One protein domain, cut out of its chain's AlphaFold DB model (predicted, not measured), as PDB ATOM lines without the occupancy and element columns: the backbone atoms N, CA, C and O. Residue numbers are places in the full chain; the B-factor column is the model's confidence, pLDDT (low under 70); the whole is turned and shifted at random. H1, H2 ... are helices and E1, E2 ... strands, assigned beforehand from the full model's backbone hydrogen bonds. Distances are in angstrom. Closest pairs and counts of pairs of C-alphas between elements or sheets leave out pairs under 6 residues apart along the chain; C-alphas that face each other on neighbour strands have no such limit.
ATOM      1  N   ASP A 184     -34.357  -3.730  -0.270       94.69
ATOM      2  CA  ASP A 184     -34.496  -3.069  -1.567       94.69
ATOM      3  C   ASP A 184     -35.770  -2.211  -1.586       94.69
ATOM      4  O   ASP A 184     -35.732  -1.057  -2.013       94.69
ATOM      5  N   ALA A 185     -36.872  -2.728  -1.027       93.06
ATOM      6  CA  ALA A 185     -38.096  -1.954  -0.832       93.06
ATOM      7  C   ALA A 185     -37.896  -0.784   0.149       93.06
ATOM      8  O   ALA A 185     -38.346   0.328  -0.119       93.06
ATOM      9  N   VAL A 186     -37.186  -1.009   1.263       93.56
ATOM     10  CA  VAL A 186     -36.891   0.044   2.252       93.56
ATOM     11  C   VAL A 186     -36.067   1.171   1.632       93.56
ATOM     12  O   VAL A 186     -36.418   2.334   1.802       93.56
ATOM     13  N   LEU A 187     -35.007   0.848   0.886       95.62
ATOM     14  CA  LEU A 187     -34.172   1.845   0.208       95.62
ATOM     15  C   LEU A 187     -34.962   2.629  -0.845       95.62
ATOM     16  O   LEU A 187     -34.805   3.843  -0.943       95.62
ATOM     17  N   GLN A 188     -35.850   1.960  -1.586       96.00
ATOM     18  CA  GLN A 188     -36.715   2.623  -2.558       96.00
ATOM     19  C   GLN A 188     -37.683   3.615  -1.897       96.00
ATOM     20  O   GLN A 188     -37.961   4.668  -2.465       96.00
ATOM     21  N   GLU A 189     -38.232   3.295  -0.724       93.50
ATOM     22  CA  GLU A 189     -39.070   4.246   0.015       93.50
ATOM     23  C   GLU A 189     -38.237   5.362   0.657       93.50
ATOM     24  O   GLU A 189     -38.650   6.520   0.620       93.50
ATOM     25  N   LEU A 190     -37.044   5.048   1.174       94.94
ATOM     26  CA  LEU A 190     -36.120   6.026   1.751       94.94
ATOM     27  C   LEU A 190     -35.740   7.108   0.735       94.94
ATOM     28  O   LEU A 190     -35.825   8.291   1.054       94.94
ATOM     29  N   GLU A 191     -35.428   6.716  -0.503       95.44
ATOM     30  CA  GLU A 191     -35.101   7.638  -1.599       95.44
ATOM     31  C   GLU A 191     -36.236   8.640  -1.886       95.44
ATOM     32  O   GLU A 191     -35.985   9.775  -2.286       95.44
ATOM     33  N   LYS A 192     -37.498   8.264  -1.640       94.62
ATOM     34  CA  LYS A 192     -38.649   9.159  -1.851       94.62
ATOM     35  C   LYS A 192     -38.807  10.189  -0.738       94.62
ATOM     36  O   LYS A 192     -39.224  11.312  -1.017       94.62
ATOM     37  N   VAL A 193     -38.548   9.801   0.511       92.88
ATOM     38  CA  VAL A 193     -38.824  10.644   1.691       92.88
ATOM     39  C   VAL A 193     -37.603  11.428   2.169       92.88
ATOM     40  O   VAL A 193     -37.761  12.496   2.754       92.88
ATOM     41  N   ALA A 194     -36.398  10.920   1.916       94.62
ATOM     42  CA  ALA A 194     -35.127  11.539   2.272       94.62
ATOM     43  C   ALA A 194     -34.037  11.122   1.258       94.62
ATOM     44  O   ALA A 194     -33.191  10.292   1.582       94.62
ATOM     45  N   PRO A 195     -34.037  11.690   0.035       94.38
ATOM     46  CA  PRO A 195     -33.117  11.289  -1.039       94.38
ATOM     47  C   PRO A 195     -31.635  11.492  -0.696       94.38
ATOM     48  O   PRO A 195     -30.785  10.772  -1.211       94.38
ATOM     49  N   ASP A 196     -31.331  12.447   0.185       96.06
ATOM     50  CA  ASP A 196     -29.963  12.759   0.612       96.06
ATOM     51  C   ASP A 196     -29.507  11.918   1.828       96.06
ATOM     52  O   ASP A 196     -28.396  12.095   2.325       96.06
ATOM     53  N   LEU A 197     -30.365  11.031   2.355       96.75
ATOM     54  CA  LEU A 197     -30.020  10.109   3.441       96.75
ATOM     55  C   LEU A 197     -29.513   8.791   2.855       96.75
ATOM     56  O   LEU A 197     -30.270   8.028   2.256       96.75
ATOM     57  N   VAL A 198     -28.235   8.493   3.088       96.75
ATOM     58  CA  VAL A 198     -27.588   7.275   2.587       96.75
ATOM     59  C   VAL A 198     -27.338   6.314   3.742       96.75
ATOM     60  O   VAL A 198     -26.700   6.670   4.737       96.75
ATOM     61  N   ILE A 199     -27.803   5.074   3.594       97.19
ATOM     62  CA  ILE A 199     -27.570   3.989   4.551       97.19
ATOM     63  C   ILE A 199     -26.962   2.764   3.872       97.19
ATOM     64  O   ILE A 199     -27.157   2.531   2.680       97.19
ATOM     65  N   GLU A 200     -26.283   1.944   4.664       96.50
ATOM     66  CA  GLU A 200     -25.773   0.637   4.272       96.50
ATOM     67  C   GLU A 200     -26.448  -0.454   5.118       96.50
ATOM     68  O   GLU A 200     -26.157  -0.579   6.308       96.50
ATOM     69  N   PRO A 201     -27.372  -1.236   4.537       94.69
ATOM     70  CA  PRO A 201     -27.983  -2.369   5.218       94.69
ATOM     71  C   PRO A 201     -26.989  -3.466   5.612       94.69
ATOM     72  O   PRO A 201     -26.251  -3.960   4.758       94.69
ATOM     73  N   ASP A 202     -27.065  -3.951   6.851       92.75
ATOM     74  CA  ASP A 202     -26.471  -5.232   7.238       92.75
ATOM     75  C   ASP A 202     -27.456  -6.348   6.864       92.75
ATOM     76  O   ASP A 202     -28.479  -6.574   7.515       92.75
ATOM     77  N   ARG A 203     -27.176  -7.013   5.742       89.81
ATOM     78  CA  ARG A 203     -28.043  -8.061   5.185       89.81
ATOM     79  C   ARG A 203     -27.766  -9.444   5.776       89.81
ATOM     80  O   ARG A 203     -28.552 -10.360   5.527       89.81
ATOM     81  N   ASP A 204     -26.677  -9.588   6.528       85.75
ATOM     82  CA  ASP A 204     -26.208 -10.869   7.051       85.75
ATOM     83  C   ASP A 204     -26.672 -11.113   8.497       85.75
ATOM     84  O   ASP A 204     -26.632 -12.250   8.976       85.75
ATOM     85  N   GLN A 205     -27.165 -10.076   9.184       78.69
ATOM     86  CA  GLN A 205     -27.711 -10.184  10.535       78.69
ATOM     87  C   GLN A 205     -29.245 -10.304  10.571       78.69
ATOM     88  O   GLN A 205     -29.954  -9.692   9.769       78.69
ATOM     89  N   PRO A 206     -29.799 -11.071  11.531       71.06
ATOM     90  CA  PRO A 206     -31.228 -11.041  11.808       71.06
ATOM     91  C   PRO A 206     -31.625  -9.696  12.442       71.06
ATOM     92  O   PRO A 206     -31.052  -9.286  13.448       71.06
ATOM     93  N   GLY A 207     -32.654  -9.043  11.894       76.06
ATOM     94  CA  GLY A 207     -33.188  -7.774  12.403       76.06
ATOM     95  C   GLY A 207     -32.704  -6.532  11.637       76.06
ATOM     96  O   GLY A 207     -32.091  -6.661  10.579       76.06
ATOM     97  N   PRO A 208     -33.020  -5.317  12.126       81.88
ATOM     98  CA  PRO A 208     -32.757  -4.057  11.426       81.88
ATOM     99  C   PRO A 208     -31.321  -3.564  11.642       81.88
ATOM    100  O   PRO A 208     -31.101  -2.501  12.219       81.88
ATOM    101  N   GLY A 209     -30.331  -4.337  11.197       89.12
ATOM    102  CA  GLY A 209     -28.941  -3.884  11.172       89.12
ATOM    103  C   GLY A 209     -28.686  -2.966   9.975       89.12
ATOM    104  O   GLY A 209     -28.963  -3.348   8.841       89.12
ATOM    105  N   PHE A 210     -28.173  -1.756  10.203       94.19
ATOM    106  CA  PHE A 210     -27.705  -0.856   9.143       94.19
ATOM    107  C   PHE A 210     -26.723   0.186   9.688       94.19
ATOM    108  O   PHE A 210     -26.783   0.564  10.859       94.19
ATOM    109  N   GLY A 211     -25.832   0.670   8.825       94.75
ATOM    110  CA  GLY A 211     -24.991   1.840   9.064       94.75
ATOM    111  C   GLY A 211     -25.564   3.082   8.381       94.75
ATOM    112  O   GLY A 211     -26.068   2.998   7.265       94.75
ATOM    113  N   VAL A 212     -25.477   4.242   9.031       95.56
ATOM    114  CA  VAL A 212     -25.770   5.536   8.392       95.56
ATOM    115  C   VAL A 212     -24.477   6.073   7.782       95.56
ATOM    116  O   VAL A 212     -23.481   6.214   8.489       95.56
ATOM    117  N   ILE A 213     -24.489   6.346   6.476       97.00
ATOM    118  CA  ILE A 213     -23.311   6.765   5.702       97.00
ATOM    119  C   ILE A 213     -23.300   8.280   5.500       97.00
ATOM    120  O   ILE A 213     -22.272   8.921   5.714       97.00
ATOM    121  N   GLU A 214     -24.440   8.861   5.128       96.69
ATOM    122  CA  GLU A 214     -24.581  10.296   4.872       96.69
ATOM    123  C   GLU A 214     -25.918  10.801   5.409       96.69
ATOM    124  O   GLU A 214     -26.933  10.121   5.281       96.69
ATOM    125  N   ILE A 215     -25.907  11.975   6.044       96.38
ATOM    126  CA  ILE A 215     -27.080  12.567   6.695       96.38
ATOM    127  C   ILE A 215     -27.372  13.920   6.047       96.38
ATOM    128  O   ILE A 215     -26.455  14.746   5.958       96.38
ATOM    129  N   PRO A 216     -28.631  14.191   5.657       94.88
ATOM    130  CA  PRO A 216     -29.015  15.474   5.092       94.88
ATOM    131  C   PRO A 216     -28.729  16.641   6.054       94.88
ATOM    132  O   PRO A 216     -28.889  16.496   7.272       94.88
ATOM    133  N   PRO A 217     -28.375  17.835   5.544       94.31
ATOM    134  CA  PRO A 217     -28.211  19.019   6.380       94.31
ATOM    135  C   PRO A 217     -29.456  19.297   7.233       94.31
ATOM    136  O   PRO A 217     -30.570  19.373   6.722       94.31
ATOM    137  N   GLY A 218     -29.260  19.479   8.540       93.19
ATOM    138  CA  GLY A 218     -30.344  19.770   9.485       93.19
ATOM    139  C   GLY A 218     -31.054  18.542  10.064       93.19
ATOM    140  O   GLY A 218     -31.866  18.718  10.967       93.19
ATOM    141  N   MET A 219     -30.723  17.326   9.621       95.19
ATOM    142  CA  MET A 219     -31.195  16.082  10.234       95.19
ATOM    143  C   MET A 219     -30.173  15.565  11.253       95.19
ATOM    144  O   MET A 219     -28.964  15.571  11.020       95.19
ATOM    145  N   THR A 220     -30.645  15.106  12.405       93.19
ATOM    146  CA  THR A 220     -29.804  14.454  13.414       93.19
ATOM    147  C   THR A 220     -29.639  12.959  13.124       93.19
ATOM    148  O   THR A 220     -30.497  12.326  12.512       93.19
ATOM    149  N   ASN A 221     -28.569  12.351  13.653       90.12
ATOM    150  CA  ASN A 221     -28.389  10.888  13.637       90.12
ATOM    151  C   ASN A 221     -29.624  10.138  14.162       90.12
ATOM    152  O   ASN A 221     -30.000   9.093  13.640       90.12
ATOM    153  N   HIS A 222     -30.255  10.670  15.209       85.62
ATOM    154  CA  HIS A 222     -31.407  10.040  15.840       85.62
ATOM    155  C   HIS A 222     -32.642  10.058  14.935       85.62
ATOM    156  O   HIS A 222     -33.320   9.043  14.799       85.62
ATOM    157  N   GLU A 223     -32.897  11.187  14.272       87.69
ATOM    158  CA  GLU A 223     -33.983  11.318  13.297       87.69
ATOM    159  C   GLU A 223     -33.757  10.417  12.082       87.69
ATOM    160  O   GLU A 223     -34.692   9.744  11.654       87.69
ATOM    161  N   ALA A 224     -32.520  10.335  11.580       92.06
ATOM    162  CA  ALA A 224     -32.161   9.441  10.482       92.06
ATOM    163  C   ALA A 224     -32.442   7.969  10.830       92.06
ATOM    164  O   ALA A 224     -33.103   7.259  10.073       92.06
ATOM    165  N   VAL A 225     -32.003   7.520  12.011       89.88
ATOM    166  CA  VAL A 225     -32.269   6.156  12.492       89.88
ATOM    167  C   VAL A 225     -33.767   5.907  12.640       89.88
ATOM    168  O   VAL A 225     -34.251   4.873  12.186       89.88
ATOM    169  N   TYR A 226     -34.521   6.840  13.228       85.62
ATOM    170  CA  TYR A 226     -35.967   6.675  13.375       85.62
ATOM    171  C   TYR A 226     -36.714   6.637  12.052       85.62
ATOM    172  O   TYR A 226     -37.676   5.877  11.938       85.62
ATOM    173  N   LEU A 227     -36.279   7.411  11.060       89.19
ATOM    174  CA  LEU A 227     -36.871   7.371   9.733       89.19
ATOM    175  C   LEU A 227     -36.701   5.980   9.114       89.19
ATOM    176  O   LEU A 227     -37.684   5.367   8.712       89.19
ATOM    177  N   VAL A 228     -35.477   5.445   9.115       91.44
ATOM    178  CA  VAL A 228     -35.173   4.122   8.545       91.44
ATOM    179  C   VAL A 228     -35.898   3.012   9.303       91.44
ATOM    180  O   VAL A 228     -36.553   2.171   8.693       91.44
ATOM    181  N   VAL A 229     -35.847   3.032  10.637       88.00
ATOM    182  CA  VAL A 229     -36.580   2.077  11.481       88.00
ATOM    183  C   VAL A 229     -38.080   2.144  11.200       88.00
ATOM    184  O   VAL A 229     -38.711   1.100  11.076       88.00
ATOM    185  N   GLY A 230     -38.640   3.343  11.029       84.56
ATOM    186  CA  GLY A 230     -40.049   3.541  10.697       84.56
ATOM    187  C   GLY A 230     -40.461   3.008   9.321       84.56
ATOM    188  O   GLY A 230     -41.634   2.698   9.135       84.56
ATOM    189  N   LEU A 231     -39.525   2.867   8.377       88.44
ATOM    190  CA  LEU A 231     -39.774   2.238   7.072       88.44
ATOM    191  C   LEU A 231     -39.702   0.705   7.122       88.44
ATOM    192  O   LEU A 231     -40.319   0.032   6.299       88.44
ATOM    193  N   ILE A 232     -38.939   0.148   8.064       89.56
ATOM    194  CA  ILE A 232     -38.795  -1.302   8.254       89.56
ATOM    195  C   ILE A 232     -39.933  -1.851   9.119       89.56
ATOM    196  O   ILE A 232     -40.471  -2.931   8.863       89.56
ATOM    197  N   GLU A 233     -40.237  -1.138  10.200       85.88
ATOM    198  CA  GLU A 233     -41.198  -1.539  11.215       85.88
ATOM    199  C   GLU A 233     -42.619  -1.484  10.636       85.88
ATOM    200  O   GLU A 233     -43.047  -0.438  10.145       85.88
TER     201      GLU A 233
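This is residues 184 to 233 of the 249 residues of an uncharacterized protein of Chloroflexi bacterium (UniProt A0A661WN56). A small hairpin of two strands, E1 and E2, makes one wall, and two helices gather on one side of it, H1 beside E1 and H2 beside E2, with the later part of H2 folding over to meet H1. The two loops at opposite ends of the hairpin, residues 202 to 209 and residues 215 to 220, reach out along the longest axis. The printed part has 50 residues, with two named helices and two named strands in the order H1, E1, E2, H2; the sheet, order E1 - E2, is antiparallel and the class is mixed, helices and strands. It is compact, with a radius of gyration of the C-alphas of 10.2 A, yet elongated, spanning 31 by 19 by 17 A.

E1 is residues 198 to 201, and E2 is residues 210 to 214, 12.3 A from first to last C-alpha. H1 is residues 184 to 193, 14.7 A long, beginning at C-alpha 184 at (-34.496, -3.069, -1.567). H2 is residues 221 to 232, 16.9 A long, ending at C-alpha 232 at (-38.795, -1.302, 8.254).

E1 and E2 form a hairpin at 161 degrees, with N 200 and O 211 2.8 A apart and N 198 and O 214 3.0 A apart, both within hydrogen-bond range. The closest C-alphas of E2 and H2 are those of Val 212 and Val 225, 7.7 A apart. H1 and E1 are near each other, with 9 pairs of C-alphas within 10 A. H1 and H2 touch, H2 with residues 228 to 232 alone; the closest C-alphas are those of Val 186 and Leu 231, 6.0 A apart. They run opposite ways at a steep tilt of 53 degrees. H1 and E2 are apart, as are E1 and H2. Every O i to N i+4 pair of H2 is within hydrogen-bond range, and 5 of 6 in H1.

The C-alphas of Asp 204 and Gly 218, the two farthest apart, are 31.0 A from each other. The printed part has no cut and no long link. Mean pLDDT of the printed part is 91.4, and no printed residue is under 70.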